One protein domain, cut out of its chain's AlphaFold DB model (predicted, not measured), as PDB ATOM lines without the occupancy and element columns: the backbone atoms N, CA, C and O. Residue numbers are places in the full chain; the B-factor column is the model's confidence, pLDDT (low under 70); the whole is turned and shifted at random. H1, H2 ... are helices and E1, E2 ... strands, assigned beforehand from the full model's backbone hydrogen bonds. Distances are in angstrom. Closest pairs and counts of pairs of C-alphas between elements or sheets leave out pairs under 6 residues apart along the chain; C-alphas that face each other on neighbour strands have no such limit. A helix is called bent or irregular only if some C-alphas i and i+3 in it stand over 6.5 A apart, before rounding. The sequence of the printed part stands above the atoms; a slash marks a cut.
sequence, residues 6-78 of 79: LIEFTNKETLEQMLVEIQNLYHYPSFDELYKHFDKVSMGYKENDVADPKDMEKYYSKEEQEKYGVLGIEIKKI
ATOM      1  N   LEU A   6      51.584 -38.324  21.641       97.50
ATOM      2  CA  LEU A   6      50.387 -38.802  22.323       97.50
ATOM      3  C   LEU A   6      50.494 -38.568  23.831       97.50
ATOM      4  O   LEU A   6      51.550 -38.794  24.422       97.50
ATOM      5  N   ILE A   7      49.391 -38.148  24.449       97.06
ATOM      6  CA  ILE A   7      49.251 -38.044  25.905       97.06
ATOM      7  C   ILE A   7      48.141 -38.998  26.336       97.06
ATOM      8  O   ILE A   7      47.029 -38.939  25.810       97.06
ATOM      9  N   GLU A   8      48.441 -39.859  27.303       97.06
ATOM     10  CA  GLU A   8      47.448 -40.693  27.973       97.06
ATOM     11  C   GLU A   8      47.085 -40.062  29.320       97.06
ATOM     12  O   GLU A   8      47.938 -39.859  30.185       97.06
ATOM     13  N   PHE A   9      45.808 -39.738  29.486       96.19
ATOM     14  CA  PHE A   9      45.239 -39.323  30.758       96.19
ATOM     15  C   PHE A   9      44.582 -40.516  31.437       96.19
ATOM     16  O   PHE A   9      43.852 -41.262  30.791       96.19
ATOM     17  N   THR A  10      44.767 -40.637  32.750       97.00
ATOM     18  CA  THR A  10      44.109 -41.661  33.568       97.00
ATOM     19  C   THR A  10      43.262 -40.989  34.635       97.00
ATOM     20  O   THR A  10      43.768 -40.196  35.436       97.00
ATOM     21  N   ASN A  11      41.973 -41.316  34.667       96.44
ATOM     22  CA  ASN A  11      41.097 -40.921  35.758       96.44
ATOM     23  C   ASN A  11      41.550 -41.634  37.044       96.44
ATOM     24  O   ASN A  11      41.613 -42.859  37.096       96.44
ATOM     25  N   LYS A  12      41.874 -40.874  38.093       95.69
ATOM     26  CA  LYS A  12      42.415 -41.432  39.344       95.69
ATOM     27  C   LYS A  12      41.377 -42.174  40.192       95.69
ATOM     28  O   LYS A  12      41.770 -42.938  41.066       95.69
ATOM     29  N   GLU A  13      40.088 -41.947  39.951       97.38
ATOM     30  CA  GLU A  13      38.986 -42.587  40.675       97.38
ATOM     31  C   GLU A  13      38.483 -43.835  39.940       97.38
ATOM     32  O   GLU A  13      38.319 -44.883  40.558       97.38
ATOM     33  N   THR A  14      38.268 -43.743  38.621       97.50
ATOM     34  CA  THR A  14      37.686 -44.836  37.816       97.50
ATOM     35  C   THR A  14      38.716 -45.695  37.084       97.50
ATOM     36  O   THR A  14      38.368 -46.764  36.593       97.50
ATOM     37  N   LEU A  15      39.976 -45.246  37.000       96.31
ATOM     38  CA  LEU A  15      41.051 -45.829  36.180       96.31
ATOM     39  C   LEU A  15      40.785 -45.828  34.667       96.31
ATOM     40  O   LEU A  15      41.568 -46.393  33.907       96.31
ATOM     41  N   GLU A  16      39.721 -45.168  34.210       97.38
ATOM     42  CA  GLU A  16      39.468 -44.983  32.784       97.38
ATOM     43  C   GLU A  16      40.589 -44.163  32.142       97.38
ATOM     44  O   GLU A  16      41.035 -43.148  32.688       97.38
ATOM     45  N   GLN A  17      41.027 -44.601  30.964       96.19
ATOM     46  CA  GLN A  17      42.094 -43.961  30.207       96.19
ATOM     47  C   GLN A  17      41.529 -43.195  29.010       96.19
ATOM     48  O   GLN A  17      40.552 -43.605  28.378       96.19
ATOM     49  N   MET A  18      42.165 -42.076  28.679       96.00
ATOM     50  CA  MET A  18      41.865 -41.276  27.500       96.00
ATOM     51  C   MET A  18      43.158 -40.931  26.774       96.00
ATOM     52  O   MET A  18      44.036 -40.283  27.337       96.00
ATOM     53  N   LEU A  19      43.234 -41.309  25.500       97.44
ATOM     54  CA  LEU A  19      44.356 -40.977  24.633       97.44
ATOM     55  C   LEU A  19      44.032 -39.745  23.785       97.44
ATOM     56  O   LEU A  19      42.964 -39.649  23.167       97.44
ATOM     57  N   VAL A  20      44.964 -38.799  23.739       97.44
ATOM     58  CA  VAL A  20      44.853 -37.592  22.918       97.44
ATOM     59  C   VAL A  20      46.131 -37.364  22.118       97.44
ATOM     60  O   VAL A  20      47.216 -37.763  22.536       97.44
ATOM     61  N   GLU A  21      46.005 -36.682  20.983       98.00
ATOM     62  CA  GLU A  21      47.130 -36.227  20.163       98.00
ATOM     63  C   GLU A  21      47.344 -34.721  20.339       98.00
ATOM     64  O   GLU A  21      46.389 -33.943  20.248       98.00
ATOM     65  N   ILE A  22      48.598 -34.298  20.521       98.00
ATOM     66  CA  ILE A  22      48.972 -32.878  20.550       98.00
ATOM     67  C   ILE A  22      48.854 -32.288  19.144       98.00
ATOM     68  O   ILE A  22      49.627 -32.640  18.250       98.00
ATOM     69  N   GLN A  23      47.927 -31.350  18.963       97.75
ATOM     70  CA  GLN A  23      47.734 -30.622  17.708       97.75
ATOM     71  C   GLN A  23      48.661 -29.411  17.610       97.75
ATOM     72  O   GLN A  23      49.206 -29.146  16.539       97.75
ATOM     73  N   ASN A  24      48.865 -28.691  18.718       97.62
ATOM     74  CA  ASN A  24      49.716 -27.507  18.737       97.62
ATOM     75  C   ASN A  24      50.268 -27.189  20.139       97.62
ATOM     76  O   ASN A  24      49.763 -27.683  21.149       97.62
ATOM     77  N   LEU A  25      51.322 -26.369  20.189       97.44
ATOM     78  CA  LEU A  25      52.008 -25.928  21.404       97.44
ATOM     79  C   LEU A  25      52.234 -24.410  21.361       97.44
ATOM     80  O   LEU A  25      52.960 -23.914  20.501       97.44
ATOM     81  N   TYR A  26      51.676 -23.682  22.325       96.88
ATOM     82  CA  TYR A  26      51.706 -22.218  22.376       96.88
ATOM     83  C   TYR A  26      52.454 -21.735  23.616       96.88
ATOM     84  O   TYR A  26      52.064 -22.055  24.735       96.88
ATOM     85  N   HIS A  27      53.531 -20.978  23.423       96.56
ATOM     86  CA  HIS A  27      54.373 -20.503  24.522       96.56
ATOM     87  C   HIS A  27      54.012 -19.059  24.861       96.56
ATOM     88  O   HIS A  27      53.975 -18.209  23.972       96.56
ATOM     89  N   TYR A  28      53.789 -18.787  26.143       97.19
ATOM     90  CA  TYR A  28      53.431 -17.472  26.661       97.19
ATOM     91  C   TYR A  28      54.267 -17.121  27.894       97.19
ATOM     92  O   TYR A  28      54.734 -18.018  28.593       97.19
ATOM     93  N   PRO A  29      54.450 -15.828  28.197       95.88
ATOM     94  CA  PRO A  29      55.155 -15.408  29.405       95.88
ATOM     95  C   PRO A  29      54.332 -15.606  30.691       95.88
ATOM     96  O   PRO A  29      54.915 -15.709  31.763       95.88
ATOM     97  N   SER A  30      52.998 -15.652  30.612       96.69
ATOM     98  CA  SER A  30      52.107 -15.797  31.773       96.69
ATOM     99  C   SER A  30      50.719 -16.309  31.371       96.69
ATOM    100  O   SER A  30      50.357 -16.281  30.188       96.69
ATOM    101  N   PHE A  31      49.914 -16.736  32.353       96.00
ATOM    102  CA  PHE A  31      48.512 -17.099  32.103       96.00
ATOM    103  C   PHE A  31      47.672 -15.891  31.674       96.00
ATOM    104  O   PHE A  31      46.793 -16.048  30.831       96.00
ATOM    105  N   ASP A  32      47.988 -14.684  32.163       95.38
ATOM    106  CA  ASP A  32      47.326 -13.448  31.722       95.38
ATOM    107  C   ASP A  32      47.429 -13.250  30.208       95.38
ATOM    108  O   ASP A  32      46.485 -12.776  29.580       95.38
ATOM    109  N   GLU A  33      48.577 -13.586  29.610       96.44
ATOM    110  CA  GLU A  33      48.742 -13.489  28.164       96.44
ATOM    111  C   GLU A  33      48.013 -14.626  27.453       96.44
ATOM    112  O   GLU A  33      47.244 -14.354  26.538       96.44
ATOM    113  N   LEU A  34      48.171 -15.875  27.908       96.50
ATOM    114  CA  LEU A  34      47.497 -17.035  27.313       96.50
ATOM    115  C   LEU A  34      45.975 -16.827  27.219       96.50
ATOM    116  O   LEU A  34      45.390 -17.062  26.163       96.50
ATOM    117  N   TYR A  35      45.342 -16.325  28.281       95.50
ATOM    118  CA  TYR A  35      43.886 -16.140  28.351       95.50
ATOM    119  C   TYR A  35      43.346 -15.102  27.353       95.50
ATOM    120  O   TYR A  35      42.145 -15.074  27.096       95.50
ATOM    121  N   LYS A  36      44.200 -14.255  26.761       95.44
ATOM    122  CA  LYS A  36      43.790 -13.306  25.711       95.44
ATOM    123  C   LYS A  36      43.652 -13.958  24.335       95.44
ATOM    124  O   LYS A  36      42.986 -13.388  23.474       95.44
ATOM    125  N   HIS A  37      44.293 -15.107  24.115       95.44
ATOM    126  CA  HIS A  37      44.372 -15.762  22.800       95.44
ATOM    127  C   HIS A  37      43.394 -16.928  22.637       95.44
ATOM    128  O   HIS A  37      43.200 -17.393  21.516       95.44
ATOM    129  N   PHE A  38      42.758 -17.384  23.719       94.31
ATOM    130  CA  PHE A  38      41.824 -18.511  23.693       94.31
ATOM    131  C   PHE A  38      40.495 -18.164  24.348       94.31
ATOM    132  O   PHE A  38      40.431 -17.418  25.324       94.31
ATOM    133  N   ASP A  39      39.419 -18.748  23.829       93.25
ATOM    134  CA  ASP A  39      38.133 -18.692  24.502       93.25
ATOM    135  C   ASP A  39      38.139 -19.585  25.753       93.25
ATOM    136  O   ASP A  39      38.824 -20.609  25.837       93.25
ATOM    137  N   LYS A  40      37.345 -19.194  26.750       92.38
ATOM    138  CA  LYS A  40      37.300 -19.887  28.041       92.38
ATOM    139  C   LYS A  40      36.852 -21.349  27.934       92.38
ATOM    140  O   LYS A  40      37.304 -22.170  28.726       92.38
ATOM    141  N   VAL A  41      35.997 -21.676  26.963       93.06
ATOM    142  CA  VAL A  41      35.466 -23.035  26.788       93.06
ATOM    143  C   VAL A  41      36.567 -23.962  26.283       93.06
ATOM    144  O   VAL A  41      36.742 -25.051  26.828       93.06
ATOM    145  N   SER A  42      37.384 -23.500  25.337       91.56
ATOM    146  CA  SER A  42      38.590 -24.206  24.884       91.56
ATOM    147  C   SER A  42      39.619 -24.415  26.001       91.56
ATOM    148  O   SER A  42      40.343 -25.408  25.986       91.56
ATOM    149  N   MET A  43      39.662 -23.528  27.000       92.38
ATOM    150  CA  MET A  43      40.501 -23.683  28.198       92.38
ATOM    151  C   MET A  43      39.869 -24.570  29.288       92.38
ATOM    152  O   MET A  43      40.490 -24.806  30.323       92.38
ATOM    153  N   GLY A  44      38.656 -25.087  29.066       89.75
ATOM    154  CA  GLY A  44      37.976 -26.020  29.970       89.75
ATOM    155  C   GLY A  44      37.000 -25.387  30.966       89.75
ATOM    156  O   GLY A  44      36.444 -26.107  31.795       89.75
ATOM    157  N   TYR A  45      36.750 -24.077  30.889       93.12
ATOM    158  CA  TYR A  45      35.701 -23.423  31.678       93.12
ATOM    159  C   TYR A  45      34.315 -23.708  31.094       93.12
ATOM    160  O   TYR A  45      34.148 -23.862  29.883       93.12
ATOM    161  N   LYS A  46      33.279 -23.711  31.938       93.81
ATOM    162  CA  LYS A  46      31.896 -23.767  31.448       93.81
ATOM    163  C   LYS A  46      31.487 -22.423  30.851       93.81
ATOM    164  O   LYS A  46      32.028 -21.368  31.185       93.81
ATOM    165  N   GLU A  47      30.463 -22.433  30.004       91.56
ATOM    166  CA  GLU A  47      29.937 -21.215  29.371       91.56
ATOM    167  C   GLU A  47      29.493 -20.147  30.381       91.56
ATOM    168  O   GLU A  47      29.592 -18.952  30.105       91.56
ATOM    169  N   ASN A  48      29.041 -20.557  31.563       92.81
ATOM    170  CA  ASN A  48      28.590 -19.673  32.633       92.81
ATOM    171  C   ASN A  48      29.685 -19.317  33.652       92.81
ATOM    172  O   ASN A  48      29.440 -18.465  34.506       92.81
ATOM    173  N   ASP A  49      30.871 -19.925  33.570       92.31
ATOM    174  CA  ASP A  49      31.974 -19.612  34.478       92.31
ATOM    175  C   ASP A  49      32.645 -18.288  34.077       92.31
ATOM    176  O   ASP A  49      32.696 -17.915  32.896       92.31
ATOM    177  N   VAL A  50      33.180 -17.573  35.065       91.62
ATOM    178  CA  VAL A  50      34.055 -16.416  34.843       91.62
ATOM    179  C   VAL A  50      35.489 -16.928  34.866       91.62
ATOM    180  O   VAL A  50      35.925 -17.458  35.880       91.62
ATOM    181  N   ALA A  51      36.198 -16.799  33.746       93.50
ATOM    182  CA  ALA A  51      37.593 -17.208  33.655       93.50
ATOM    183  C   ALA A  51      38.504 -16.115  34.229       93.50
ATOM    184  O   ALA A  51      38.482 -14.985  33.734       93.50
ATOM    185  N   ASP A  52      39.303 -16.457  35.239       94.94
ATOM    186  CA  ASP A  52      40.332 -15.587  35.812       94.94
ATOM    187  C   ASP A  52      41.702 -16.284  35.693       94.94
ATOM    188  O   ASP A  52      41.876 -17.381  36.230       94.94
ATOM    189  N   PRO A  53      42.702 -15.682  35.020       93.44
ATOM    190  CA  PRO A  53      44.062 -16.222  34.975       93.44
ATOM    191  C   PRO A  53      44.651 -16.529  36.358       93.44
ATOM    192  O   PRO A  53      45.466 -17.443  36.499       93.44
ATOM    193  N   LYS A  54      44.219 -15.806  37.401       94.38
ATOM    194  CA  LYS A  54      44.671 -16.017  38.781       94.38
ATOM    195  C   LYS A  54      44.206 -17.341  39.375       94.38
ATOM    196  O   LYS A  54      44.829 -17.807  40.327       94.38
ATOM    197  N   ASP A  55      43.185 -17.986  38.807       93.62
ATOM    198  CA  ASP A  55      42.779 -19.339  39.208       93.62
ATOM    199  C   ASP A  55      43.959 -20.319  39.113       93.62
ATOM    200  O   ASP A  55      44.078 -21.259  39.906       93.62
ATOM    201  N   MET A  56      44.869 -20.077  38.163       94.62
ATOM    202  CA  MET A  56      46.050 -20.905  37.942       94.62
ATOM    203  C   MET A  56      47.125 -20.717  39.014       94.62
ATOM    204  O   MET A  56      47.921 -21.630  39.220       94.62
ATOM    205  N   GLU A  57      47.120 -19.612  39.768       94.69
ATOM    206  CA  GLU A  57      48.093 -19.360  40.845       94.69
ATOM    207  C   GLU A  57      47.967 -20.358  42.007       94.69
ATOM    208  O   GLU A  57      48.914 -20.556  42.767       94.69
ATOM    209  N   LYS A  58      46.828 -21.059  42.113       95.69
ATOM    210  CA  LYS A  58      46.647 -22.193  43.033       95.69
ATOM    211  C   LYS A  58      47.552 -23.385  42.695       95.69
ATOM    212  O   LYS A  58      47.851 -24.192  43.574       95.69
ATOM    213  N   TYR A  59      47.936 -23.516  41.428       94.56
ATOM    214  CA  TYR A  59      48.705 -24.639  40.895       94.56
ATOM    215  C   TYR A  59      50.124 -24.232  40.491       94.56
ATOM    216  O   TYR A  59      51.040 -25.035  40.644       94.56
ATOM    217  N   TYR A  60      50.297 -23.000  40.000       95.44
ATOM    218  CA  TYR A  60      51.553 -22.474  39.471       95.44
ATOM    219  C   TYR A  60      51.796 -21.060  39.996       95.44
ATOM    220  O   TYR A  60      51.142 -20.100  39.577       95.44
ATOM    221  N   SER A  61      52.758 -20.917  40.904       96.00
ATOM    222  CA  SER A  61      53.100 -19.615  41.480       96.00
ATOM    223  C   SER A  61      53.554 -18.615  40.408       96.00
ATOM    224  O   SER A  61      54.036 -18.992  39.337       96.00
ATOM    225  N   LYS A  62      53.443 -17.312  40.695       95.50
ATOM    226  CA  LYS A  62      53.942 -16.265  39.783       95.50
ATOM    227  C   LYS A  62      55.432 -16.414  39.488       95.50
ATOM    228  O   LYS A  62      55.843 -16.238  38.349       95.50
ATOM    229  N   GLU A  63      56.216 -16.805  40.490       96.44
ATOM    230  CA  GLU A  63      57.654 -17.049  40.337       96.44
ATOM    231  C   GLU A  63      57.939 -18.188  39.344       96.44
ATOM    232  O   GLU A  63      58.862 -18.093  38.537       96.44
ATOM    233  N   GLU A  64      57.136 -19.257  39.348       96.56
ATOM    234  CA  GLU A  64      57.264 -20.341  38.366       96.56
ATOM    235  C   GLU A  64      56.877 -19.892  36.957       96.56
ATOM    236  O   GLU A  64      57.564 -20.253  36.001       96.56
ATOM    237  N   GLN A  65      55.827 -19.077  36.829       95.81
ATOM    238  CA  GLN A  65      55.441 -18.489  35.546       95.81
ATOM    239  C   GLN A  65      56.552 -17.587  34.996       95.81
ATOM    240  O   GLN A  65      56.914 -17.713  33.834       95.81
ATOM    241  N   GLU A  66      57.158 -16.733  35.823       95.19
ATOM    242  CA  GLU A  66      58.285 -15.885  35.409       95.19
ATOM    243  C   GLU A  66      59.524 -16.708  35.030       95.19
ATOM    244  O   GLU A  66      60.236 -16.373  34.083       95.19
ATOM    245  N   LYS A  67      59.781 -17.805  35.753       97.31
ATOM    246  CA  LYS A  67      60.953 -18.654  35.530       97.31
ATOM    247  C   LYS A  67      60.842 -19.526  34.280       97.31
ATOM    248  O   LYS A  67      61.850 -19.739  33.606       97.31
ATOM    249  N   TYR A  68      59.664 -20.080  34.003       96.75
ATOM    250  CA  TYR A  68      59.483 -21.102  32.965       96.75
ATOM    251  C   TYR A  68      58.550 -20.677  31.829       96.75
ATOM    252  O   TYR A  68      58.554 -21.311  30.774       96.75
ATOM    253  N   GLY A  69      57.771 -19.615  32.019       96.50
ATOM    254  CA  GLY A  69      56.646 -19.270  31.162       96.50
ATOM    255  C   GLY A  69      55.457 -20.212  31.353       96.50
ATOM    256  O   GLY A  69      55.383 -21.009  32.290       96.50
ATOM    257  N   VAL A  70      54.515 -20.117  30.423       97.12
ATOM    258  CA  VAL A  70      53.290 -20.913  30.359       97.12
ATOM    259  C   VAL A  70      53.186 -21.570  28.988       97.12
ATOM    260  O   VAL A  70      53.511 -20.966  27.963       97.12
ATOM    261  N   LEU A  71      52.710 -22.815  28.963       96.50
ATOM    262  CA  LEU A  71      52.537 -23.600  27.746       96.50
ATOM    263  C   LEU A  71      51.068 -24.000  27.569       96.50
ATOM    264  O   LEU A  71      50.551 -24.825  28.317       96.50
ATOM    265  N   GLY A  72      50.415 -23.451  26.545       95.88
ATOM    266  CA  GLY A  72      49.126 -23.937  26.060       95.88
ATOM    267  C   GLY A  72      49.320 -25.171  25.183       95.88
ATOM    268  O   GLY A  72      50.092 -25.131  24.223       95.88
ATOM    269  N   ILE A  73      48.632 -26.267  25.502       96.75
ATOM    270  CA  ILE A  73      48.704 -27.528  24.754       96.75
ATOM    271  C   ILE A  73      47.330 -27.786  24.148       96.75
ATOM    272  O   ILE A  73      46.383 -28.122  24.856       96.75
ATOM    273  N   GLU A  74      47.221 -27.643  22.832       96.38
ATOM    274  CA  GLU A  74      45.989 -27.962  22.117       96.38
ATOM    275  C   GLU A  74      45.971 -29.451  21.787       96.38
ATOM    276  O   GLU A  74      46.909 -29.981  21.182       96.38
ATOM    277  N   ILE A  75      44.908 -30.132  22.205       96.06
ATOM    278  CA  ILE A  75      44.786 -31.586  22.126       96.06
ATOM    279  C   ILE A  75      43.534 -31.999  21.366       96.06
ATOM    280  O   ILE A  75      42.494 -31.345  21.425       96.06
ATOM    281  N   LYS A  76      43.615 -33.146  20.696       96.25
ATOM    282  CA  LYS A  76      42.476 -33.791  20.047       96.25
ATOM    283  C   LYS A  76      42.314 -35.202  20.582       96.25
ATOM    284  O   LYS A  76      43.240 -36.007  20.500       96.25
ATOM    285  N   LYS A  77      41.125 -35.515  21.100       94.94
ATOM    286  CA  LYS A  77      40.790 -36.875  21.533       94.94
ATOM    287  C   LYS A  77      40.881 -37.842  20.355       94.94
ATOM    288  O   LYS A  77      40.280 -37.599  19.304       94.94
ATOM    289  N   ILE A  78      41.601 -38.940  20.554       93.38
ATOM    290  CA  ILE A  78      41.633 -40.052  19.608       93.38
ATOM    291  C   ILE A  78      40.402 -40.920  19.883       93.38
ATOM    292  O   ILE A  78      40.073 -41.185  21.041       93.38
TER     293      ILE A  78
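This is residues 6 to 78 of the 79 residues of an uncharacterized protein of Clostridium sp. CAG_433_25_7 (UniProt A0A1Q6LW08). E2 and E3 make a long ribbon; E1 pairs with one end of bent E2, where residues 11 to 16 stick out, and three short helices gather at the other end, H1 across the ribbon. The 73 printed residues include E1, E2, H1, H2, H3, E3 in chain order, mixed in class; the antiparallel sheet E1 E2 E3 is strongly twisted. The whole is only just loose, close to compact, radius of gyration of the C-alphas 13.8 A, spans 33 by 30 by 24 A.

E2, residues 17 to 28, measures 29.0 A; E3, 70 to 77, 22.1 A, ends at C-alpha 77 (40.790, -36.875, 21.533). E1, 6 to 10, begins at C-alpha 6 (50.387, -38.802, 22.323). H1 is 31 to 37, H2 53 to 58, H3 62 to 68.

E2 bends by 71 degrees at residue 23. Within hydrogen-bond range are N 7 and O 20, 2.9 A, in hairpin E1 and E2, and N 26 and O 72, 2.9 A, between E2 and E3. H1 is on the sheet, height 8.7 A, and touches H2, C-alphas of Phe 31 and Pro 53 closest at 5.4 A, a helical hairpin. H3 only grazes the sheet with residues 64 to 68. Every O i to N i+4 pair is within range in H3, 1 of 3 in H1 and 0 of 2 in H2; i+3 pairs, 3 of 4 and 2 of 3.

The printed part has no cut; link H1 to H2, 15 residues, is long. No printed residue is under 70.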